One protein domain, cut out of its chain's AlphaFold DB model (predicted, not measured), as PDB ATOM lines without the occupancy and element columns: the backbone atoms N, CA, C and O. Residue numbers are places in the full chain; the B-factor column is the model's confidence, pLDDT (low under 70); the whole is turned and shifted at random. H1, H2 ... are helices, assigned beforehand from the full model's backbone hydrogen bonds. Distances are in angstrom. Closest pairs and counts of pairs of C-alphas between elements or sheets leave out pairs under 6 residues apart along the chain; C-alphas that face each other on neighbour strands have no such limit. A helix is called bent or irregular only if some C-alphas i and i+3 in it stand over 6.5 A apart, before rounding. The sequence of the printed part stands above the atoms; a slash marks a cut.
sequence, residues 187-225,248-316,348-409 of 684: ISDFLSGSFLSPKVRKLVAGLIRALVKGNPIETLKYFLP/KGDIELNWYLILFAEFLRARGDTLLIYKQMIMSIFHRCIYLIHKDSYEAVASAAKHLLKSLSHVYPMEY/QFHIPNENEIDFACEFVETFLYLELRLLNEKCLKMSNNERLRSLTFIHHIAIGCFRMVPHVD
ATOM      1  N   ILE A 187     165.719 180.479 155.206       52.47
ATOM      2  CA  ILE A 187     165.549 179.009 155.171       52.47
ATOM      3  C   ILE A 187     165.915 178.371 156.522       52.47
ATOM      4  O   ILE A 187     165.341 177.345 156.883       52.47
ATOM      5  N   SER A 188     166.800 179.000 157.307       46.72
ATOM      6  CA  SER A 188     167.165 178.511 158.644       46.72
ATOM      7  C   SER A 188     165.958 178.464 159.587       46.72
ATOM      8  O   SER A 188     165.786 177.481 160.306       46.72
ATOM      9  N   ASP A 189     165.085 179.471 159.517       51.03
ATOM     10  CA  ASP A 189     163.868 179.550 160.337       51.03
ATOM     11  C   ASP A 189     162.764 178.593 159.862       51.03
ATOM     12  O   ASP A 189     161.902 178.183 160.636       51.03
ATOM     13  N   PHE A 190     162.780 178.202 158.584       52.03
ATOM     14  CA  PHE A 190     161.799 177.272 158.026       52.03
ATOM     15  C   PHE A 190     162.102 175.810 158.391       52.03
ATOM     16  O   PHE A 190     161.187 174.998 158.515       52.03
ATOM     17  N   LEU A 191     163.378 175.462 158.587       49.81
ATOM     18  CA  LEU A 191     163.809 174.102 158.937       49.81
ATOM     19  C   LEU A 191     163.660 173.774 160.427       49.81
ATOM     20  O   LEU A 191     163.619 172.598 160.782       49.81
ATOM     21  N   SER A 192     163.557 174.789 161.287       51.25
ATOM     22  CA  SER A 192     163.281 174.630 162.718       51.25
ATOM     23  C   SER A 192     161.785 174.459 163.036       51.25
ATOM     24  O   SER A 192     161.447 174.048 164.145       51.25
ATOM     25  N   GLY A 193     160.887 174.723 162.077       50.91
ATOM     26  CA  GLY A 193     159.441 174.518 162.208       50.91
ATOM     27  C   GLY A 193     159.025 173.063 161.959       50.91
ATOM     28  O   GLY A 193     159.163 172.536 160.856       50.91
ATOM     29  N   SER A 194     158.504 172.399 162.989       52.69
ATOM     30  CA  SER A 194     158.127 170.985 162.976       52.69
ATOM     31  C   SER A 194     156.792 170.702 162.255       52.69
ATOM     32  O   SER A 194     155.867 171.506 162.263       52.69
ATOM     33  N   PHE A 195     156.704 169.500 161.663       53.00
ATOM     34  CA  PHE A 195     155.558 168.874 160.965       53.00
ATOM     35  C   PHE A 195     155.259 169.291 159.515       53.00
ATOM     36  O   PHE A 195     154.199 169.802 159.168       53.00
ATOM     37  N   LEU A 196     156.155 168.890 158.609       58.09
ATOM     38  CA  LEU A 196     155.888 168.863 157.168       58.09
ATOM     39  C   LEU A 196     155.282 167.511 156.753       58.09
ATOM     40  O   LEU A 196     155.767 166.459 157.178       58.09
ATOM     41  N   SER A 197     154.266 167.515 155.883       59.34
ATOM     42  CA  SER A 197     153.713 166.279 155.305       59.34
ATOM     43  C   SER A 197     154.761 165.543 154.442       59.34
ATOM     44  O   SER A 197     155.668 166.185 153.902       59.34
ATOM     45  N   PRO A 198     154.651 164.216 154.221       59.97
ATOM     46  CA  PRO A 198     155.633 163.444 153.442       59.97
ATOM     47  C   PRO A 198     155.905 163.982 152.027       59.97
ATOM     48  O   PRO A 198     156.997 163.800 151.490       59.97
ATOM     49  N   LYS A 199     154.926 164.662 151.413       58.56
ATOM     50  CA  LYS A 199     155.071 165.288 150.089       58.56
ATOM     51  C   LYS A 199     155.823 166.621 150.156       58.56
ATOM     52  O   LYS A 199     156.691 166.857 149.324       58.56
ATOM     53  N   VAL A 200     155.551 167.446 151.171       63.66
ATOM     54  CA  VAL A 200     156.255 168.722 151.390       63.66
ATOM     55  C   VAL A 200     157.720 168.475 151.759       63.66
ATOM     56  O   VAL A 200     158.604 169.162 151.261       63.66
ATOM     57  N   ARG A 201     158.010 167.413 152.516       68.44
ATOM     58  CA  ARG A 201     159.385 166.992 152.834       68.44
ATOM     59  C   ARG A 201     160.255 166.759 151.607       68.44
ATOM     60  O   ARG A 201     161.410 167.156 151.608       68.44
ATOM     61  N   LYS A 202     159.712 166.168 150.538       64.94
ATOM     62  CA  LYS A 202     160.464 165.971 149.286       64.94
ATOM     63  C   LYS A 202     160.836 167.297 148.615       64.94
ATOM     64  O   LYS A 202     161.926 167.401 148.064       64.94
ATOM     65  N   LEU A 203     159.961 168.303 148.688       63.66
ATOM     66  CA  LEU A 203     160.242 169.649 148.174       63.66
ATOM     67  C   LEU A 203     161.326 170.339 149.006       63.66
ATOM     68  O   LEU A 203     162.288 170.861 148.453       63.66
ATOM     69  N   VAL A 204     161.212 170.269 150.332       67.62
ATOM     70  CA  VAL A 204     162.190 170.859 151.257       67.62
ATOM     71  C   VAL A 204     163.552 170.174 151.143       67.62
ATOM     72  O   VAL A 204     164.569 170.855 151.075       67.62
ATOM     73  N   ALA A 205     163.584 168.849 151.007       69.31
ATOM     74  CA  ALA A 205     164.794 168.096 150.684       69.31
ATOM     75  C   ALA A 205     165.435 168.579 149.365       69.31
ATOM     76  O   ALA A 205     166.652 168.725 149.283       69.31
ATOM     77  N   GLY A 206     164.623 168.905 148.352       66.75
ATOM     78  CA  GLY A 206     165.085 169.519 147.103       66.75
ATOM     79  C   GLY A 206     165.688 170.920 147.283       66.75
ATOM     80  O   GLY A 206     166.712 171.219 146.671       66.75
ATOM     81  N   LEU A 207     165.107 171.757 148.149       67.88
ATOM     82  CA  LEU A 207     165.650 173.081 148.486       67.88
ATOM     83  C   LEU A 207     166.979 172.972 149.239       67.88
ATOM     84  O   LEU A 207     167.944 173.654 148.904       67.88
ATOM     85  N   ILE A 208     167.059 172.066 150.213       71.75
ATOM     86  CA  ILE A 208     168.292 171.805 150.965       71.75
ATOM     87  C   ILE A 208     169.382 171.291 150.035       71.75
ATOM     88  O   ILE A 208     170.510 171.765 150.100       71.75
ATOM     89  N   ARG A 209     169.051 170.391 149.106       73.69
ATOM     90  CA  ARG A 209     169.987 169.951 148.069       73.69
ATOM     91  C   ARG A 209     170.567 171.130 147.283       73.69
ATOM     92  O   ARG A 209     171.753 171.115 146.960       73.69
ATOM     93  N   ALA A 210     169.745 172.125 146.950       70.62
ATOM     94  CA  ALA A 210     170.202 173.322 146.252       70.62
ATOM     95  C   ALA A 210     171.144 174.164 147.131       70.62
ATOM     96  O   ALA A 210     172.196 174.580 146.651       70.62
ATOM     97  N   LEU A 211     170.831 174.330 148.421       70.56
ATOM     98  CA  LEU A 211     171.696 175.021 149.389       70.56
ATOM     99  C   LEU A 211     173.045 174.324 149.582       70.56
ATOM    100  O   LEU A 211     174.086 174.972 149.517       70.56
ATOM    101  N   VAL A 212     173.030 173.000 149.751       75.06
ATOM    102  CA  VAL A 212     174.233 172.173 149.909       75.06
ATOM    103  C   VAL A 212     175.139 172.284 148.685       75.06
ATOM    104  O   VAL A 212     176.355 172.363 148.824       75.06
ATOM    105  N   LYS A 213     174.558 172.325 147.480       73.69
ATOM    106  CA  LYS A 213     175.321 172.537 146.244       73.69
ATOM    107  C   LYS A 213     175.824 173.971 146.081       73.69
ATOM    108  O   LYS A 213     176.910 174.152 145.547       73.69
ATOM    109  N   GLY A 214     175.044 174.966 146.501       69.81
ATOM    110  CA  GLY A 214     175.401 176.379 146.374       69.81
ATOM    111  C   GLY A 214     176.511 176.802 147.337       69.81
ATOM    112  O   GLY A 214     177.475 177.435 146.923       69.81
ATOM    113  N   ASN A 215     176.403 176.428 148.614       72.88
ATOM    114  CA  ASN A 215     177.433 176.677 149.620       72.88
ATOM    115  C   ASN A 215     177.554 175.477 150.579       72.88
ATOM    116  O   ASN A 215     176.874 175.441 151.610       72.88
ATOM    117  N   PRO A 216     178.413 174.490 150.266       75.88
ATOM    118  CA  PRO A 216     178.542 173.282 151.077       75.88
ATOM    119  C   PRO A 216     179.135 173.553 152.467       75.88
ATOM    120  O   PRO A 216     178.702 172.930 153.430       75.88
ATOM    121  N   ILE A 217     180.078 174.494 152.597       78.88
ATOM    122  CA  ILE A 217     180.859 174.708 153.827       78.88
ATOM    123  C   ILE A 217     179.968 175.209 154.969       78.88
ATOM    124  O   ILE A 217     179.881 174.575 156.019       78.88
ATOM    125  N   GLU A 218     179.265 176.323 154.758       73.88
ATOM    126  CA  GLU A 218     178.419 176.918 155.802       73.88
ATOM    127  C   GLU A 218     177.155 176.086 156.059       73.88
ATOM    128  O   GLU A 218     176.739 175.916 157.207       73.88
ATOM    129  N   THR A 219     176.569 175.502 155.006       75.06
ATOM    130  CA  THR A 219     175.362 174.670 155.139       75.06
ATOM    131  C   THR A 219     175.645 173.429 155.984       75.06
ATOM    132  O   THR A 219     174.894 173.131 156.916       75.06
ATOM    133  N   LEU A 220     176.741 172.712 155.710       80.88
ATOM    134  CA  LEU A 220     177.101 171.528 156.490       80.88
ATOM    135  C   LEU A 220     177.466 171.892 157.929       80.88
ATOM    136  O   LEU A 220     177.007 171.216 158.846       80.88
ATOM    137  N   LYS A 221     178.197 172.992 158.145       81.75
ATOM    138  CA  LYS A 221     178.588 173.459 159.481       81.75
ATOM    139  C   LYS A 221     177.403 173.674 160.419       81.75
ATOM    140  O   LYS A 221     177.509 173.354 161.600       81.75
ATOM    141  N   TYR A 222     176.286 174.186 159.908       76.38
ATOM    142  CA  TYR A 222     175.105 174.463 160.726       76.38
ATOM    143  C   TYR A 222     174.131 173.278 160.825       76.38
ATOM    144  O   TYR A 222     173.624 172.992 161.912       76.38
ATOM    145  N   PHE A 223     173.840 172.594 159.711       79.38
ATOM    146  CA  PHE A 223     172.735 171.626 159.649       79.38
ATOM    147  C   PHE A 223     173.149 170.169 159.862       79.38
ATOM    148  O   PHE A 223     172.362 169.401 160.426       79.38
ATOM    149  N   LEU A 224     174.354 169.767 159.437       82.75
ATOM    150  CA  LEU A 224     174.772 168.366 159.528       82.75
ATOM    151  C   LEU A 224     174.903 167.909 160.995       82.75
ATOM    152  O   LEU A 224     174.289 166.894 161.325       82.75
ATOM    153  N   PRO A 225     175.571 168.654 161.908       84.50
ATOM    154  CA  PRO A 225     175.674 168.249 163.309       84.50
ATOM    155  C   PRO A 225     174.320 168.103 164.006       84.50
ATOM    156  O   PRO A 225     174.072 167.081 164.634       84.50
ATOM    157  N   LYS A 248     158.937 151.118 164.121       51.12
ATOM    158  CA  LYS A 248     157.655 151.149 163.412       51.12
ATOM    159  C   LYS A 248     157.366 152.564 162.916       51.12
ATOM    160  O   LYS A 248     156.672 153.328 163.568       51.12
ATOM    161  N   GLY A 249     157.868 152.886 161.726       55.91
ATOM    162  CA  GLY A 249     157.440 154.040 160.948       55.91
ATOM    163  C   GLY A 249     157.563 155.378 161.674       55.91
ATOM    164  O   GLY A 249     156.660 156.198 161.527       55.91
ATOM    165  N   ASP A 250     158.652 155.614 162.417       66.25
ATOM    166  CA  ASP A 250     158.940 156.943 162.962       66.25
ATOM    167  C   ASP A 250     159.122 157.921 161.805       66.25
ATOM    168  O   ASP A 250     160.165 158.022 161.151       66.25
ATOM    169  N   ILE A 251     158.031 158.631 161.526       70.06
ATOM    170  CA  ILE A 251     157.918 159.620 160.465       70.06
ATOM    171  C   ILE A 251     159.032 160.667 160.638       70.06
ATOM    172  O   ILE A 251     159.559 161.172 159.650       70.06
ATOM    173  N   GLU A 252     159.407 160.984 161.874       74.94
ATOM    174  CA  GLU A 252     160.477 161.919 162.213       74.94
ATOM    175  C   GLU A 252     161.884 161.367 161.924       74.94
ATOM    176  O   GLU A 252     162.668 162.044 161.260       74.94
ATOM    177  N   LEU A 253     162.181 160.114 162.289       79.69
ATOM    178  CA  LEU A 253     163.462 159.475 161.960       79.69
ATOM    179  C   LEU A 253     163.688 159.437 160.444       79.69
ATOM    180  O   LEU A 253     164.733 159.849 159.950       79.69
ATOM    181  N   ASN A 254     162.678 159.005 159.683       81.06
ATOM    182  CA  ASN A 254     162.773 158.955 158.224       81.06
ATOM    183  C   ASN A 254     163.005 160.351 157.612       81.06
ATOM    184  O   ASN A 254     163.709 160.491 156.616       81.06
ATOM    185  N   TRP A 255     162.459 161.412 158.217       82.12
ATOM    186  CA  TRP A 255     162.728 162.781 157.777       82.12
ATOM    187  C   TRP A 255     164.195 163.166 157.948       82.12
ATOM    188  O   TRP A 255     164.817 163.585 156.972       82.12
ATOM    189  N   TYR A 256     164.761 162.970 159.140       83.62
ATOM    190  CA  TYR A 256     166.169 163.280 159.378       83.62
ATOM    191  C   TYR A 256     167.111 162.397 158.547       83.62
ATOM    192  O   TYR A 256     168.126 162.892 158.068       83.62
ATOM    193  N   LEU A 257     166.751 161.137 158.270       85.56
ATOM    194  CA  LEU A 257     167.509 160.265 157.361       85.56
ATOM    195  C   LEU A 257     167.478 160.753 155.903       85.56
ATOM    196  O   LEU A 257     168.495 160.695 155.213       85.56
ATOM    197  N   ILE A 258     166.339 161.270 155.430       84.44
ATOM    198  CA  ILE A 258     166.238 161.901 154.105       84.44
ATOM    199  C   ILE A 258     167.092 163.173 154.055       84.44
ATOM    200  O   ILE A 258     167.824 163.369 153.086       84.44
ATOM    201  N   LEU A 259     167.037 164.012 155.093       83.31
ATOM    202  CA  LEU A 259     167.880 165.206 155.199       83.31
ATOM    203  C   LEU A 259     169.366 164.850 155.175       83.31
ATOM    204  O   LEU A 259     170.125 165.406 154.383       83.31
ATOM    205  N   PHE A 260     169.760 163.864 155.978       88.75
ATOM    206  CA  PHE A 260     171.114 163.327 156.009       88.75
ATOM    207  C   PHE A 260     171.565 162.844 154.625       88.75
ATOM    208  O   PHE A 260     172.632 163.232 154.151       88.75
ATOM    209  N   ALA A 261     170.723 162.087 153.915       89.06
ATOM    210  CA  ALA A 261     171.021 161.638 152.558       89.06
ATOM    211  C   ALA A 261     171.227 162.794 151.562       89.06
ATOM    212  O   ALA A 261     171.995 162.639 150.609       89.06
ATOM    213  N   GLU A 262     170.550 163.932 151.745       86.56
ATOM    214  CA  GLU A 262     170.727 165.125 150.911       86.56
ATOM    215  C   GLU A 262     171.990 165.919 151.271       86.56
ATOM    216  O   GLU A 262     172.673 166.397 150.365       86.56
ATOM    217  N   PHE A 263     172.366 165.998 152.552       87.69
ATOM    218  CA  PHE A 263     173.618 166.638 152.978       87.69
ATOM    219  C   PHE A 263     174.859 165.929 152.421       87.69
ATOM    220  O   PHE A 263     175.815 166.586 152.018       87.69
ATOM    221  N   LEU A 264     174.828 164.602 152.285       89.56
ATOM    222  CA  LEU A 264     175.942 163.824 151.719       89.56
ATOM    223  C   LEU A 264     176.140 164.004 150.202       89.56
ATOM    224  O   LEU A 264     177.090 163.467 149.635       89.56
ATOM    225  N   ARG A 265     175.273 164.770 149.526       87.31
ATOM    226  CA  ARG A 265     175.479 165.215 148.132       87.31
ATOM    227  C   ARG A 265     176.383 166.449 148.025       87.31
ATOM    228  O   ARG A 265     176.511 167.003 146.931       87.31
ATOM    229  N   ALA A 266     176.931 166.916 149.146       85.81
ATOM    230  CA  ALA A 266     177.911 167.986 149.182       85.81
ATOM    231  C   ALA A 266     179.223 167.588 148.500       85.81
ATOM    232  O   ALA A 266     179.463 166.430 148.168       85.81
ATOM    233  N   ARG A 267     180.077 168.591 148.338       84.62
ATOM    234  CA  ARG A 267     181.437 168.477 147.827       84.62
ATOM    235  C   ARG A 267     182.285 167.534 148.697       84.62
ATOM    236  O   ARG A 267     182.222 167.616 149.927       84.62
ATOM    237  N   GLY A 268     183.048 166.641 148.064       84.25
ATOM    238  CA  GLY A 268     183.804 165.572 148.737       84.25
ATOM    239  C   GLY A 268     184.795 166.076 149.796       84.25
ATOM    240  O   GLY A 268     184.823 165.554 150.911       84.25
ATOM    241  N   ASP A 269     185.511 167.155 149.493       85.44
ATOM    242  CA  ASP A 269     186.534 167.788 150.337       85.44
ATOM    243  C   ASP A 269     185.971 168.270 151.685       85.44
ATOM    244  O   ASP A 269     186.606 168.166 152.732       85.44
ATOM    245  N   THR A 270     184.735 168.754 151.666       86.25
ATOM    246  CA  THR A 270     184.031 169.337 152.800       86.25
ATOM    247  C   THR A 270     183.456 168.224 153.669       86.25
ATOM    248  O   THR A 270     183.417 168.343 154.892       86.25
ATOM    249  N   LEU A 271     183.055 167.105 153.053       87.88
ATOM    250  CA  LEU A 271     182.581 165.916 153.765       87.88
ATOM    251  C   LEU A 271     183.698 165.230 154.560       87.88
ATOM    252  O   LEU A 271     183.409 164.648 155.606       87.88
ATOM    253  N   LEU A 272     184.962 165.344 154.130       87.75
ATOM    254  CA  LEU A 272     186.106 164.792 154.866       87.75
ATOM    255  C   LEU A 272     186.213 165.337 156.296       87.75
ATOM    256  O   LEU A 272     186.559 164.586 157.207       87.75
ATOM    257  N   ILE A 273     185.851 166.606 156.516       90.19
ATOM    258  CA  ILE A 273     185.861 167.247 157.844       90.19
ATOM    259  C   ILE A 273     184.924 166.508 158.815       90.19
ATOM    260  O   ILE A 273     185.214 166.390 160.004       90.19
ATOM    261  N   TYR A 274     183.823 165.957 158.300       89.50
ATOM    262  CA  TYR A 274     182.779 165.286 159.076       89.50
ATOM    263  C   TYR A 274     182.852 163.753 159.006       89.50
ATOM    264  O   TYR A 274     181.925 163.076 159.452       89.50
ATOM    265  N   LYS A 275     183.953 163.190 158.483       89.19
ATOM    266  CA  LYS A 275     184.158 161.744 158.282       89.19
ATOM    267  C   LYS A 275     183.728 160.893 159.483       89.19
ATOM    268  O   LYS A 275     182.951 159.955 159.321       89.19
ATOM    269  N   GLN A 276     184.188 161.237 160.687       89.25
ATOM    270  CA  GLN A 276     183.899 160.468 161.908       89.25
ATOM    271  C   GLN A 276     182.405 160.470 162.266       89.25
ATOM    272  O   GLN A 276     181.846 159.423 162.591       89.25
ATOM    273  N   MET A 277     181.744 161.625 162.152       87.25
ATOM    274  CA  MET A 277     180.309 161.754 162.430       87.25
ATOM    275  C   MET A 277     179.481 160.948 161.430       87.25
ATOM    276  O   MET A 277     178.556 160.239 161.813       87.25
ATOM    277  N   ILE A 278     179.841 161.018 160.146       89.81
ATOM    278  CA  ILE A 278     179.162 160.281 159.078       89.81
ATOM    279  C   ILE A 278     179.279 158.770 159.327       89.81
ATOM    280  O   ILE A 278     178.266 158.070 159.303       89.81
ATOM    281  N   MET A 279     180.482 158.272 159.633       88.94
ATOM    282  CA  MET A 279     180.711 156.853 159.941       88.94
ATOM    283  C   MET A 279     179.904 156.378 161.159       88.94
ATOM    284  O   MET A 279     179.296 155.310 161.088       88.94
ATOM    285  N   SER A 280     179.833 157.175 162.238       87.69
ATOM    286  CA  SER A 280     179.026 156.864 163.437       87.69
ATOM    287  C   SER A 280     177.563 156.581 163.080       87.69
ATOM    288  O   SER A 280     177.015 155.537 163.445       87.69
ATOM    289  N   ILE A 281     176.949 157.462 162.284       86.75
ATOM    290  CA  ILE A 281     175.551 157.318 161.860       86.75
ATOM    291  C   ILE A 281     175.352 156.058 161.014       86.75
ATOM    292  O   ILE A 281     174.418 155.295 161.262       86.75
ATOM    293  N   PHE A 282     176.240 155.774 160.053       87.69
ATOM    294  CA  PHE A 282     176.128 154.553 159.246       87.69
ATOM    295  C   PHE A 282     176.266 153.274 160.081       87.69
ATOM    296  O   PHE A 282     175.508 152.328 159.859       87.69
ATOM    297  N   HIS A 283     177.153 153.253 161.082       86.69
ATOM    298  CA  HIS A 283     177.275 152.121 162.004       86.69
ATOM    299  C   HIS A 283     176.001 151.866 162.815       86.69
ATOM    300  O   HIS A 283     175.659 150.706 163.046       86.69
ATOM    301  N   ARG A 284     175.275 152.916 163.218       80.62
ATOM    302  CA  ARG A 284     174.007 152.777 163.952       80.62
ATOM    303  C   ARG A 284     172.834 152.415 163.033       80.62
ATOM    304  O   ARG A 284     172.014 151.566 163.379       80.62
ATOM    305  N   CYS A 285     172.753 153.019 161.848       83.62
ATOM    306  CA  CYS A 285     171.584 152.911 160.972       83.62
ATOM    307  C   CYS A 285     171.567 151.672 160.055       83.62
ATOM    308  O   CYS A 285     170.526 151.377 159.463       83.62
ATOM    309  N   ILE A 286     172.667 150.919 159.929       79.56
ATOM    310  CA  ILE A 286     172.718 149.726 159.059       79.56
ATOM    311  C   ILE A 286     171.777 148.596 159.520       79.56
ATOM    312  O   ILE A 286     171.283 147.811 158.708       79.56
ATOM    313  N   TYR A 287     171.458 148.546 160.818       77.38
ATOM    314  CA  TYR A 287     170.619 147.505 161.422       77.38
ATOM    315  C   TYR A 287     169.106 147.777 161.333       77.38
ATOM    316  O   TYR A 287     168.314 146.967 161.820       77.38
ATOM    317  N   LEU A 288     168.686 148.877 160.697       78.25
ATOM    318  CA  LEU A 288     167.272 149.235 160.538       78.25
ATOM    319  C   LEU A 288     166.513 148.204 159.685       78.25
ATOM    320  O   LEU A 288     166.998 147.749 158.647       78.25
ATOM    321  N   ILE A 289     165.297 147.843 160.110       73.31
ATOM    322  CA  ILE A 289     164.443 146.855 159.419       73.31
ATOM    323  C   ILE A 289     163.437 147.533 158.472       73.31
ATOM    324  O   ILE A 289     163.060 146.964 157.446       73.31
ATOM    325  N   HIS A 290     162.999 148.754 158.796       79.94
ATOM    326  CA  HIS A 290     161.946 149.448 158.056       79.94
ATOM    327  C   HIS A 290     162.400 149.878 156.653       79.94
ATOM    328  O   HIS A 290     163.439 150.524 156.504       79.94
ATOM    329  N   LYS A 291     161.576 149.570 155.637       82.44
ATOM    330  CA  LYS A 291     161.886 149.777 154.211       82.44
ATOM    331  C   LYS A 291     162.332 151.192 153.881       82.44
ATOM    332  O   LYS A 291     163.437 151.374 153.381       82.44
ATOM    333  N   ASP A 292     161.496 152.176 154.188       80.12
ATOM    334  CA  ASP A 292     161.784 153.560 153.805       80.12
ATOM    335  C   ASP A 292     163.041 154.092 154.514       80.12
ATOM    336  O   ASP A 292     163.783 154.894 153.950       80.12
ATOM    337  N   SER A 293     163.318 153.596 155.724       83.31
ATOM    338  CA  SER A 293     164.428 154.051 156.559       83.31
ATOM    339  C   SER A 293     165.762 153.471 156.085       83.31
ATOM    340  O   SER A 293     166.712 154.224 155.882       83.31
ATOM    341  N   TYR A 294     165.848 152.156 155.832       85.62
ATOM    342  CA  TYR A 294     167.079 151.580 155.275       85.62
ATOM    343  C   TYR A 294     167.306 152.010 153.821       85.62
ATOM    344  O   TYR A 294     168.452 152.112 153.396       85.62
ATOM    345  N   GLU A 295     166.249 152.293 153.049       88.12
ATOM    346  CA  GLU A 295     166.375 152.822 151.687       88.12
ATOM    347  C   GLU A 295     166.932 154.254 151.701       88.12
ATOM    348  O   GLU A 295     167.813 154.574 150.900       88.12
ATOM    349  N   ALA A 296     166.506 155.097 152.650       87.50
ATOM    350  CA  ALA A 296     167.085 156.423 152.857       87.50
ATOM    351  C   ALA A 296     168.582 156.348 153.216       87.50
ATOM    352  O   ALA A 296     169.387 157.062 152.617       87.50
ATOM    353  N   VAL A 297     168.976 155.433 154.110       90.31
ATOM    354  CA  VAL A 297     170.384 155.222 154.505       90.31
ATOM    355  C   VAL A 297     171.204 154.616 153.357       90.31
ATOM    356  O   VAL A 297     172.320 155.049 153.087       90.31
ATOM    357  N   ALA A 298     170.658 153.664 152.601       90.12
ATOM    358  CA  ALA A 298     171.320 153.137 151.408       90.12
ATOM    359  C   ALA A 298     171.503 154.236 150.342       90.12
ATOM    360  O   ALA A 298     172.554 154.342 149.706       90.12
ATOM    361  N   SER A 299     170.511 155.116 150.174       91.75
ATOM    362  CA  SER A 299     170.605 156.290 149.303       91.75
ATOM    363  C   SER A 299     171.667 157.284 149.786       91.75
ATOM    364  O   SER A 299     172.439 157.782 148.966       91.75
ATOM    365  N   ALA A 300     171.770 157.506 151.100       93.06
ATOM    366  CA  ALA A 300     172.839 158.274 151.736       93.06
ATOM    367  C   ALA A 300     174.227 157.692 151.410       93.06
ATOM    368  O   ALA A 300     175.098 158.431 150.953       93.06
ATOM    369  N   ALA A 301     174.415 156.372 151.540       92.69
ATOM    370  CA  ALA A 301     175.670 155.688 151.203       92.69
ATOM    371  C   ALA A 301     176.040 155.866 149.723       92.69
ATOM    372  O   ALA A 301     177.174 156.204 149.384       92.69
ATOM    373  N   LYS A 302     175.056 155.713 148.828       94.00
ATOM    374  CA  LYS A 302     175.228 155.989 147.395       94.00
ATOM    375  C   LYS A 302     175.659 157.434 147.154       94.00
ATOM    376  O   LYS A 302     176.544 157.657 146.337       94.00
ATOM    377  N   HIS A 303     175.016 158.416 147.787       93.06
ATOM    378  CA  HIS A 303     175.369 159.824 147.591       93.06
ATOM    379  C   HIS A 303     176.776 160.127 148.094       93.06
ATOM    380  O   HIS A 303     177.537 160.700 147.329       93.06
ATOM    381  N   LEU A 304     177.139 159.664 149.293       93.19
ATOM    382  CA  LEU A 304     178.484 159.815 149.845       93.19
ATOM    383  C   LEU A 304     179.549 159.269 148.888       93.19
ATOM    384  O   LEU A 304     180.456 159.991 148.492       93.19
ATOM    385  N   LEU A 305     179.398 158.017 148.448       92.31
ATOM    386  CA  LEU A 305     180.365 157.389 147.547       92.31
ATOM    387  C   LEU A 305     180.434 158.087 146.187       92.31
ATOM    388  O   LEU A 305     181.519 158.204 145.627       92.31
ATOM    389  N   LYS A 306     179.318 158.604 145.660       91.38
ATOM    390  CA  LYS A 306     179.347 159.430 144.443       91.38
ATOM    391  C   LYS A 306     180.091 160.741 144.664       91.38
ATOM    392  O   LYS A 306     180.902 161.106 143.823       91.38
ATOM    393  N   SER A 307     179.833 161.426 145.774       89.88
ATOM    394  CA  SER A 307     180.478 162.697 146.108       89.88
ATOM    395  C   SER A 307     181.991 162.557 146.294       89.88
ATOM    396  O   SER A 307     182.712 163.493 145.962       89.88
ATOM    397  N   LEU A 308     182.457 161.398 146.778       90.88
ATOM    398  CA  LEU A 308     183.875 161.095 147.003       90.88
ATOM    399  C   LEU A 308     184.592 160.482 145.791       90.88
ATOM    400  O   LEU A 308     185.803 160.593 145.698       90.88
ATOM    401  N   SER A 309     183.885 159.795 144.884       89.50
ATOM    402  CA  SER A 309     184.524 159.019 143.800       89.50
ATOM    403  C   SER A 309     184.241 159.517 142.384       89.50
ATOM    404  O   SER A 309     184.855 159.035 141.432       89.50
ATOM    405  N   HIS A 310     183.270 160.413 142.184       89.62
ATOM    406  CA  HIS A 310     182.890 160.885 140.850       89.62
ATOM    407  C   HIS A 310     183.450 162.275 140.550       89.62
ATOM    408  O   HIS A 310     183.568 163.117 141.430       89.62
ATOM    409  N   VAL A 311     183.687 162.535 139.262       89.62
ATOM    410  CA  VAL A 311     183.951 163.881 138.738       89.62
ATOM    411  C   VAL A 311     182.616 164.565 138.433       89.62
ATOM    412  O   VAL A 311     181.797 164.021 137.685       89.62
ATOM    413  N   TYR A 312     182.377 165.745 139.008       87.75
ATOM    414  CA  TYR A 312     181.151 166.529 138.810       87.75
ATOM    415  C   TYR A 312     181.420 168.041 138.853       87.75
ATOM    416  O   TYR A 312     182.394 168.467 139.466       87.75
ATOM    417  N   PRO A 313     180.578 168.874 138.213       84.12
ATOM    418  CA  PRO A 313     180.738 170.323 138.263       84.12
ATOM    419  C   PRO A 313     180.387 170.880 139.650       84.12
ATOM    420  O   PRO A 313     179.393 170.472 140.269       84.12
ATOM    421  N   MET A 314     181.221 171.816 140.099       73.69
ATOM    422  CA  MET A 314     181.189 172.484 141.405       73.69
ATOM    423  C   MET A 314     180.202 173.638 141.424       73.69
ATOM    424  O   MET A 314     179.451 173.822 142.379       73.69
ATOM    425  N   GLU A 315     180.201 174.394 140.333       68.75
ATOM    426  CA  GLU A 315     179.438 175.616 140.183       68.75
ATOM    427  C   GLU A 315     178.390 175.417 139.092       68.75
ATOM    428  O   GLU A 315     178.659 174.889 138.013       68.75
ATOM    429  N   TYR A 316     177.167 175.839 139.400       65.69
ATOM    430  CA  TYR A 316     176.047 175.890 138.458       65.69
ATOM    431  C   TYR A 316     175.632 177.348 138.212       65.69
ATOM    432  O   TYR A 316     174.480 177.617 137.871       65.69
ATOM    433  N   GLN A 348     184.293 174.827 136.741       81.44
ATOM    434  CA  GLN A 348     185.100 174.184 137.774       81.44
ATOM    435  C   GLN A 348     184.563 172.781 138.077       81.44
ATOM    436  O   GLN A 348     183.379 172.603 138.382       81.44
ATOM    437  N   PHE A 349     185.435 171.777 138.020       85.94
ATOM    438  CA  PHE A 349     185.095 170.387 138.321       85.94
ATOM    439  C   PHE A 349     185.708 169.944 139.647       85.94
ATOM    440  O   PHE A 349     186.872 170.221 139.926       85.94
ATOM    441  N   HIS A 350     184.927 169.202 140.430       87.75
ATOM    442  CA  HIS A 350     185.439 168.388 141.522       87.75
ATOM    443  C   HIS A 350     186.216 167.233 140.910       87.75
ATOM    444  O   HIS A 350     185.650 166.462 140.130       87.75
ATOM    445  N   ILE A 351     187.479 167.082 141.286       88.94
ATOM    446  CA  ILE A 351     188.277 165.900 140.968       88.94
ATOM    447  C   ILE A 351     188.579 165.205 142.298       88.94
ATOM    448  O   ILE A 351     189.126 165.862 143.182       88.94
ATOM    449  N   PRO A 352     188.202 163.922 142.467       89.62
ATOM    450  CA  PRO A 352     188.466 163.184 143.693       89.62
ATOM    451  C   PRO A 352     189.938 163.195 144.105       89.62
ATOM    452  O   PRO A 352     190.804 162.810 143.319       89.62
ATOM    453  N   ASN A 353     190.205 163.603 145.344       90.12
ATOM    454  CA  ASN A 353     191.547 163.577 145.932       90.12
ATOM    455  C   ASN A 353     191.861 162.200 146.542       90.12
ATOM    456  O   ASN A 353     190.946 161.462 146.905       90.12
ATOM    457  N   GLU A 354     193.143 161.879 146.752       89.25
ATOM    458  CA  GLU A 354     193.567 160.606 147.370       89.25
ATOM    459  C   GLU A 354     192.869 160.356 148.718       89.25
ATOM    460  O   GLU A 354     192.264 159.308 148.910       89.25
ATOM    461  N   ASN A 355     192.795 161.372 149.586       91.06
ATOM    462  CA  ASN A 355     192.097 161.283 150.876       91.06
ATOM    463  C   ASN A 355     190.593 160.953 150.751       91.06
ATOM    464  O   ASN A 355     190.010 160.334 151.642       91.06
ATOM    465  N   GLU A 356     189.938 161.402 149.674       90.31
ATOM    466  CA  GLU A 356     188.517 161.126 149.417       90.31
ATOM    467  C   GLU A 356     188.316 159.694 148.930       90.31
ATOM    468  O   GLU A 356     187.388 159.014 149.370       90.31
ATOM    469  N   ILE A 357     189.217 159.230 148.063       90.25
ATOM    470  CA  ILE A 357     189.241 157.856 147.565       90.25
ATOM    471  C   ILE A 357     189.529 156.893 148.716       90.25
ATOM    472  O   ILE A 357     188.814 155.904 148.854       90.25
ATOM    473  N   ASP A 358     190.488 157.207 149.587       91.88
ATOM    474  CA  ASP A 358     190.799 156.415 150.779       91.88
ATOM    475  C   ASP A 358     189.591 156.310 151.710       91.88
ATOM    476  O   ASP A 358     189.255 155.225 152.186       91.88
ATOM    477  N   PHE A 359     188.873 157.419 151.925       92.50
ATOM    478  CA  PHE A 359     187.638 157.388 152.704       92.50
ATOM    479  C   PHE A 359     186.546 156.545 152.026       92.50
ATOM    480  O   PHE A 359     185.858 155.772 152.695       92.50
ATOM    481  N   ALA A 360     186.396 156.638 150.703       91.19
ATOM    482  CA  ALA A 360     185.457 155.805 149.962       91.19
ATOM    483  C   ALA A 360     185.825 154.309 150.039       91.19
ATOM    484  O   ALA A 360     184.934 153.477 150.218       91.19
ATOM    485  N   CYS A 361     187.115 153.965 149.958       90.25
ATOM    486  CA  CYS A 361     187.626 152.604 150.131       90.25
ATOM    487  C   CYS A 361     187.332 152.075 151.537       90.25
ATOM    488  O   CYS A 361     186.730 151.013 151.661       90.25
ATOM    489  N   GLU A 362     187.656 152.838 152.585       92.25
ATOM    490  CA  GLU A 362     187.368 152.478 153.980       92.25
ATOM    491  C   GLU A 362     185.866 152.237 154.207       92.25
ATOM    492  O   GLU A 362     185.464 151.259 154.845       92.25
ATOM    493  N   PHE A 363     185.013 153.100 153.644       91.69
ATOM    494  CA  PHE A 363     183.560 152.953 153.710       91.69
ATOM    495  C   PHE A 363     183.080 151.666 153.025       91.69
ATOM    496  O   PHE A 363     182.280 150.912 153.588       91.69
ATOM    497  N   VAL A 364     183.567 151.393 151.810       89.69
ATOM    498  CA  VAL A 364     183.255 150.155 151.082       89.69
ATOM    499  C   VAL A 364     183.738 148.945 151.879       89.69
ATOM    500  O   VAL A 364     182.985 147.985 152.038       89.69
ATOM    501  N   GLU A 365     184.941 148.995 152.442       89.25
ATOM    502  CA  GLU A 365     185.496 147.888 153.211       89.25
ATOM    503  C   GLU A 365     184.674 147.568 154.461       89.25
ATOM    504  O   GLU A 365     184.397 146.402 154.753       89.25
ATOM    505  N   THR A 366     184.234 148.613 155.156       89.12
ATOM    506  CA  THR A 366     183.495 148.507 156.413       89.12
ATOM    507  C   THR A 366     182.072 147.993 156.197       89.12
ATOM    508  O   THR A 366     181.617 147.111 156.925       89.12
ATOM    509  N   PHE A 367     181.361 148.519 155.195       88.12
ATOM    510  CA  PHE A 367     179.927 148.256 155.032       88.12
ATOM    511  C   PHE A 367     179.594 147.263 153.909       88.12
ATOM    512  O   PHE A 367     178.711 146.424 154.090       88.12
ATOM    513  N   LEU A 368     180.292 147.295 152.765       87.00
ATOM    514  CA  LEU A 368     179.990 146.387 151.650       87.00
ATOM    515  C   LEU A 368     180.412 144.954 151.970       87.00
ATOM    516  O   LEU A 368     179.616 144.030 151.804       87.00
ATOM    517  N   TYR A 369     181.651 144.751 152.435       85.88
ATOM    518  CA  TYR A 369     182.130 143.401 152.746       85.88
ATOM    519  C   TYR A 369     181.393 142.786 153.934       85.88
ATOM    520  O   TYR A 369     181.209 141.568 153.947       85.88
ATOM    521  N   LEU A 370     180.928 143.596 154.892       83.88
ATOM    522  CA  LEU A 370     180.085 143.120 155.987       83.88
ATOM    523  C   LEU A 370     178.789 142.493 155.449       83.88
ATOM    524  O   LEU A 370     178.511 141.326 155.726       83.88
ATOM    525  N   GLU A 371     178.040 143.220 154.620       82.56
ATOM    526  CA  GLU A 371     176.779 142.731 154.043       82.56
ATOM    527  C   GLU A 371     176.986 141.569 153.057       82.56
ATOM    528  O   GLU A 371     176.190 140.627 153.024       82.56
ATOM    529  N   LEU A 372     178.084 141.570 152.292       84.62
ATOM    530  CA  LEU A 372     178.434 140.454 151.405       84.62
ATOM    531  C   LEU A 372     178.755 139.172 152.181       84.62
ATOM    532  O   LEU A 372     178.307 138.093 151.785       84.62
ATOM    533  N   ARG A 373     179.498 139.265 153.292       84.31
ATOM    534  CA  ARG A 373     179.765 138.113 154.170       84.31
ATOM    535  C   ARG A 373     178.473 137.590 154.791       84.31
ATOM    536  O   ARG A 373     178.231 136.385 154.751       84.31
ATOM    537  N   LEU A 374     177.610 138.487 155.277       80.00
ATOM    538  CA  LEU A 374     176.302 138.122 155.826       80.00
ATOM    539  C   LEU A 374     175.442 137.371 154.802       80.00
ATOM    540  O   LEU A 374     174.880 136.323 155.134       80.00
ATOM    541  N   LEU A 375     175.378 137.850 153.554       81.25
ATOM    542  CA  LEU A 375     174.652 137.153 152.495       81.25
ATOM    543  C   LEU A 375     175.286 135.806 152.145       81.25
ATOM    544  O   LEU A 375     174.547 134.835 152.031       81.25
ATOM    545  N   ASN A 376     176.610 135.704 152.015       81.69
ATOM    546  CA  ASN A 376     177.267 134.443 151.655       81.69
ATOM    547  C   ASN A 376     177.089 133.351 152.723       81.69
ATOM    548  O   ASN A 376     176.855 132.192 152.384       81.69
ATOM    549  N   GLU A 377     177.158 133.703 154.007       78.69
ATOM    550  CA  GLU A 377     177.078 132.729 155.102       78.69
ATOM    551  C   GLU A 377     175.637 132.382 155.510       78.69
ATOM    552  O   GLU A 377     175.357 131.250 155.913       78.69
ATOM    553  N   LYS A 378     174.702 133.342 155.431       71.44
ATOM    554  CA  LYS A 378     173.343 133.203 155.988       71.44
ATOM    555  C   LYS A 378     172.212 133.290 154.957       71.44
ATOM    556  O   LYS A 378     171.053 133.242 155.371       71.44
ATOM    557  N   CYS A 379     172.496 133.320 153.645       67.12
ATOM    558  CA  CYS A 379     171.490 133.505 152.577       67.12
ATOM    559  C   CYS A 379     170.212 132.666 152.763       67.12
ATOM    560  O   CYS A 379     169.099 133.172 152.646       67.12
ATOM    561  N   LEU A 380     170.377 131.377 153.085       65.19
ATOM    562  CA  LEU A 380     169.281 130.409 153.198       65.19
ATOM    563  C   LEU A 380     168.503 130.498 154.524       65.19
ATOM    564  O   LEU A 380     167.397 129.972 154.607       65.19
ATOM    565  N   LYS A 381     169.061 131.143 155.557       70.19
ATOM    566  CA  LYS A 381     168.453 131.274 156.897       70.19
ATOM    567  C   LYS A 381     167.776 132.631 157.128       70.19
ATOM    568  O   LYS A 381     167.037 132.770 158.095       70.19
ATOM    569  N   MET A 382     168.029 133.620 156.269       70.88
ATOM    570  CA  MET A 382     167.485 134.976 156.393       70.88
ATOM    571  C   MET A 382     166.058 135.082 155.847       70.88
ATOM    572  O   MET A 382     165.708 134.484 154.818       70.88
ATOM    573  N   SER A 383     165.247 135.920 156.486       78.44
ATOM    574  CA  SER A 383     163.935 136.307 155.967       78.44
ATOM    575  C   SER A 383     164.058 137.042 154.621       78.44
ATOM    576  O   SER A 383     165.104 137.600 154.278       78.44
ATOM    577  N   ASN A 384     162.978 137.061 153.832       79.56
ATOM    578  CA  ASN A 384     162.964 137.779 152.550       79.56
ATOM    579  C   ASN A 384     163.218 139.292 152.727       79.56
ATOM    580  O   ASN A 384     163.849 139.902 151.868       79.56
ATOM    581  N   ASN A 385     162.775 139.883 153.844       78.75
ATOM    582  CA  ASN A 385     162.943 141.312 154.127       78.75
ATOM    583  C   ASN A 385     164.394 141.666 154.475       78.75
ATOM    584  O   ASN A 385     164.914 142.662 153.977       78.75
ATOM    585  N   GLU A 386     165.075 140.833 155.264       77.81
ATOM    586  CA  GLU A 386     166.498 141.025 155.575       77.81
ATOM    587  C   GLU A 386     167.365 140.852 154.323       77.81
ATOM    588  O   GLU A 386     168.272 141.647 154.088       77.81
ATOM    589  N   ARG A 387     167.045 139.868 153.469       81.94
ATOM    590  CA  ARG A 387     167.713 139.699 152.169       81.94
ATOM    591  C   ARG A 387     167.530 140.923 151.276       81.94
ATOM    592  O   ARG A 387     168.500 141.386 150.681       81.94
ATOM    593  N   LEU A 388     166.311 141.464 151.199       84.19
ATOM    594  CA  LEU A 388     166.033 142.677 150.427       84.19
ATOM    595  C   LEU A 388     166.822 143.879 150.959       84.19
ATOM    596  O   LEU A 388     167.384 144.622 150.158       84.19
ATOM    597  N   ARG A 389     166.917 144.050 152.283       86.19
ATOM    598  CA  ARG A 389     167.723 145.108 152.908       86.19
ATOM    599  C   ARG A 389     169.197 144.996 152.513       86.19
ATOM    600  O   ARG A 389     169.741 145.947 151.956       86.19
ATOM    601  N   SER A 390     169.823 143.839 152.744       85.56
ATOM    602  CA  SER A 390     171.240 143.613 152.423       85.56
ATOM    603  C   SER A 390     171.529 143.827 150.935       85.56
ATOM    604  O   SER A 390     172.475 144.525 150.574       85.56
ATOM    605  N   LEU A 391     170.662 143.318 150.050       88.44
ATOM    606  CA  LEU A 391     170.774 143.558 148.608       88.44
ATOM    607  C   LEU A 391     170.591 145.035 148.240       88.44
ATOM    608  O   LEU A 391     171.275 145.520 147.343       88.44
ATOM    609  N   THR A 392     169.708 145.763 148.926       89.44
ATOM    610  CA  THR A 392     169.493 147.201 148.694       89.44
ATOM    611  C   THR A 392     170.744 148.005 149.040       89.44
ATOM    612  O   THR A 392     171.132 148.869 148.252       89.44
ATOM    613  N   PHE A 393     171.408 147.695 150.160       89.19
ATOM    614  CA  PHE A 393     172.683 148.312 150.532       89.19
ATOM    615  C   PHE A 393     173.789 147.984 149.530       89.19
ATOM    616  O   PHE A 393     174.422 148.904 149.016       89.19
ATOM    617  N   ILE A 394     173.965 146.705 149.181       89.88
ATOM    618  CA  ILE A 394     174.959 146.274 148.184       89.88
ATOM    619  C   ILE A 394     174.731 146.985 146.851       89.88
ATOM    620  O   ILE A 394     175.669 147.522 146.270       89.88
ATOM    621  N   HIS A 395     173.483 147.044 146.384       91.56
ATOM    622  CA  HIS A 395     173.127 147.708 145.135       91.56
ATOM    623  C   HIS A 395     173.475 149.203 145.152       91.56
ATOM    624  O   HIS A 395     174.096 149.712 144.220       91.56
ATOM    625  N   HIS A 396     173.099 149.914 146.214       92.06
ATOM    626  CA  HIS A 396     173.343 151.349 146.332       92.06
ATOM    627  C   HIS A 396     174.826 151.689 146.484       92.06
ATOM    628  O   HIS A 396     175.296 152.634 145.845       92.06
ATOM    629  N   ILE A 397     175.557 150.909 147.283       91.31
ATOM    630  CA  ILE A 397     177.002 151.054 147.457       91.31
ATOM    631  C   ILE A 397     177.716 150.775 146.132       91.31
ATOM    632  O   ILE A 397     178.509 151.606 145.699       91.31
ATOM    633  N   ALA A 398     177.361 149.694 145.428       88.69
ATOM    634  CA  ALA A 398     177.933 149.354 144.123       88.69
ATOM    635  C   ALA A 398     177.687 150.444 143.063       88.69
ATOM    636  O   ALA A 398     178.585 150.774 142.293       88.69
ATOM    637  N   ILE A 399     176.494 151.056 143.036       88.88
ATOM    638  CA  ILE A 399     176.217 152.211 142.163       88.88
ATOM    639  C   ILE A 399     177.086 153.416 142.541       88.88
ATOM    640  O   ILE A 399     177.479 154.188 141.665       88.88
ATOM    641  N   GLY A 400     177.329 153.617 143.836       86.69
ATOM    642  CA  GLY A 400     178.143 154.712 144.349       86.69
ATOM    643  C   GLY A 400     179.620 154.575 143.987       86.69
ATOM    644  O   GLY A 400     180.209 155.537 143.506       86.69
ATOM    645  N   CYS A 401     180.194 153.382 144.149       86.19
ATOM    646  CA  CYS A 401     181.610 153.109 143.885       86.19
ATOM    647  C   CYS A 401     181.903 152.611 142.458       86.19
ATOM    648  O   CYS A 401     183.045 152.277 142.161       86.19
ATOM    649  N   PHE A 402     180.921 152.594 141.548       83.56
ATOM    650  CA  PHE A 402     181.084 152.070 140.181       83.56
ATOM    651  C   PHE A 402     182.293 152.653 139.427       83.56
ATOM    652  O   PHE A 402     182.920 151.953 138.644       83.56
ATOM    653  N   ARG A 403     182.643 153.924 139.668       82.25
ATOM    654  CA  ARG A 403     183.808 154.575 139.040       82.25
ATOM    655  C   ARG A 403     185.158 154.095 139.582       82.25
ATOM    656  O   ARG A 403     186.156 154.286 138.902       82.25
ATOM    657  N   MET A 404     185.183 153.500 140.772       81.81
ATOM    658  CA  MET A 404     186.389 152.963 141.414       81.81
ATOM    659  C   MET A 404     186.689 151.530 140.964       81.81
ATOM    660  O   MET A 404     187.823 151.074 141.076       81.81
ATOM    661  N   VAL A 405     185.677 150.804 140.481       80.62
ATOM    662  CA  VAL A 405     185.817 149.402 140.083       80.62
ATOM    663  C   VAL A 405     186.189 149.341 138.597       80.62
ATOM    664  O   VAL A 405     185.473 149.921 137.776       80.62
ATOM    665  N   PRO A 406     187.278 148.646 138.218       77.62
ATOM    666  CA  PRO A 406     187.615 148.458 136.813       77.62
ATOM    667  C   PRO A 406     186.502 147.692 136.089       77.62
ATOM    668  O   PRO A 406     185.755 146.913 136.690       77.62
ATOM    669  N   HIS A 407     186.393 147.899 134.777       71.94
ATOM    670  CA  HIS A 407     185.482 147.104 133.963       71.94
ATOM    671  C   HIS A 407     185.815 145.615 134.120       71.94
ATOM    672  O   HIS A 407     186.977 145.217 134.108       71.94
ATOM    673  N   VAL A 408     184.785 144.784 134.289       73.69
ATOM    674  CA  VAL A 408     184.963 143.332 134.350       73.69
ATOM    675  C   VAL A 408     185.300 142.846 132.941       73.69
ATOM    676  O   VAL A 408     184.397 142.663 132.119       73.69
ATOM    677  N   ASP A 409     186.591 142.648 132.665       66.00
ATOM    678  CA  ASP A 409     187.080 142.051 131.421       66.00
ATOM    679  C   ASP A 409     186.443 140.672 131.249       66.00
ATOM    680  O   ASP A 409     186.763 139.699 131.933       66.00
TER     681      ASP A 409
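Overview. This is residues 187 to 225, 248 to 316 and 348 to 409 of the 684 residues of the protein "Hypothetical protein" of Rotaria sp. Silwood2 (UniProt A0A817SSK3). The model is a slab of two layers of helices: H2, H4, H7 and H9 stand side by side in one row and run the same way, and over one side of that row lies a looser layer of H8, the longest helix, H6 and H3, running opposite ways to it. H1 lies at one end of the row near H2, and short H5 packs on H7 and H8. The printed part has 170 residues with nine named helices, H1 to H9, and no named strand: all helix. The seven row and layer helices form an up-and-down bundle, each running against the one before it in the chain. The whole is compact, with a radius of gyration of the C-alphas of 16.5 A, and spans 50 by 40 by 26 A.

Arrangement. H8, residues 354 to 378, touches H9, residues 384 to 401, at a shallow tilt of 24 degrees, opposite ways, a helical hairpin; the closest C-alphas are those of Glu 371 and Ser 390, 5.8 A apart. The hub is H7, residues 291 to 309, touching five helices. It touches H9 at 17 degrees, a shallow tilt, the same way, with C-alphas of Lys 302 and Gly 400 closest at 4.4 A. With residues 305 to 309 alone it touches H8, closest at Leu 308 and Glu 356, C-alphas 5.2 A apart. H6, residues 275 to 285, and H7 form a hairpin but only just touch, with 3 pairs of C-alphas within 8 A, the closest Cys 285 and Val 297 at 7.0 A. H5, residues 268 to 272, touches H7, the C-alphas of Gly 268 and Leu 308 closest at 4.8 A. H4, residues 251 to 263, touches H7 at a shallow tilt of 10 degrees, the same way, with C-alphas of Ala 261 and Ala 300 closest at 3.9 A. H2, residues 198 to 214, touches H4, closest at Arg 209 and Glu 262, C-alphas 5.6 A apart. H3, residues 216 to 225, only just touches H4, with 3 pairs of C-alphas within 8 A, the closest Leu 224 and Phe 263 at 6.9 A. H1, residues 187 to 191, is near H2. Every O i to N i+4 pair is within hydrogen-bond range in H1, H4, H5, H6, H7 and H9; H2 has 11 of 13, H3 5 of 6 and H8 19 of 21.

Along the chain. H8 is 35.1 A long, from C-alpha 354 at (193.567, 160.606, 147.370) to C-alpha 378 at (173.343, 133.203, 155.988). H7 measures 26.6 A, H9 25.6 A, H2 24.7 A and H4 18.8 A. H3 is only just irregular: C-alphas 222 and 225 are 6.8 A apart.

Size, cuts and confidence. The C-alphas farthest apart, of Asp 189 and Asp 409, are 52.7 A apart. Residues 226 to 247 and 317 to 347 are not printed; C-alphas 225 and 248 are 24.8 A apart, 316 and 348 9.2 A. Residues 312 to 313 pair with 349 to 350, antiparallel. Of the links that are printed whole, none is long. Mean pLDDT of the printed part is 80.2; 30 residues are under 70, among them 187 to 207.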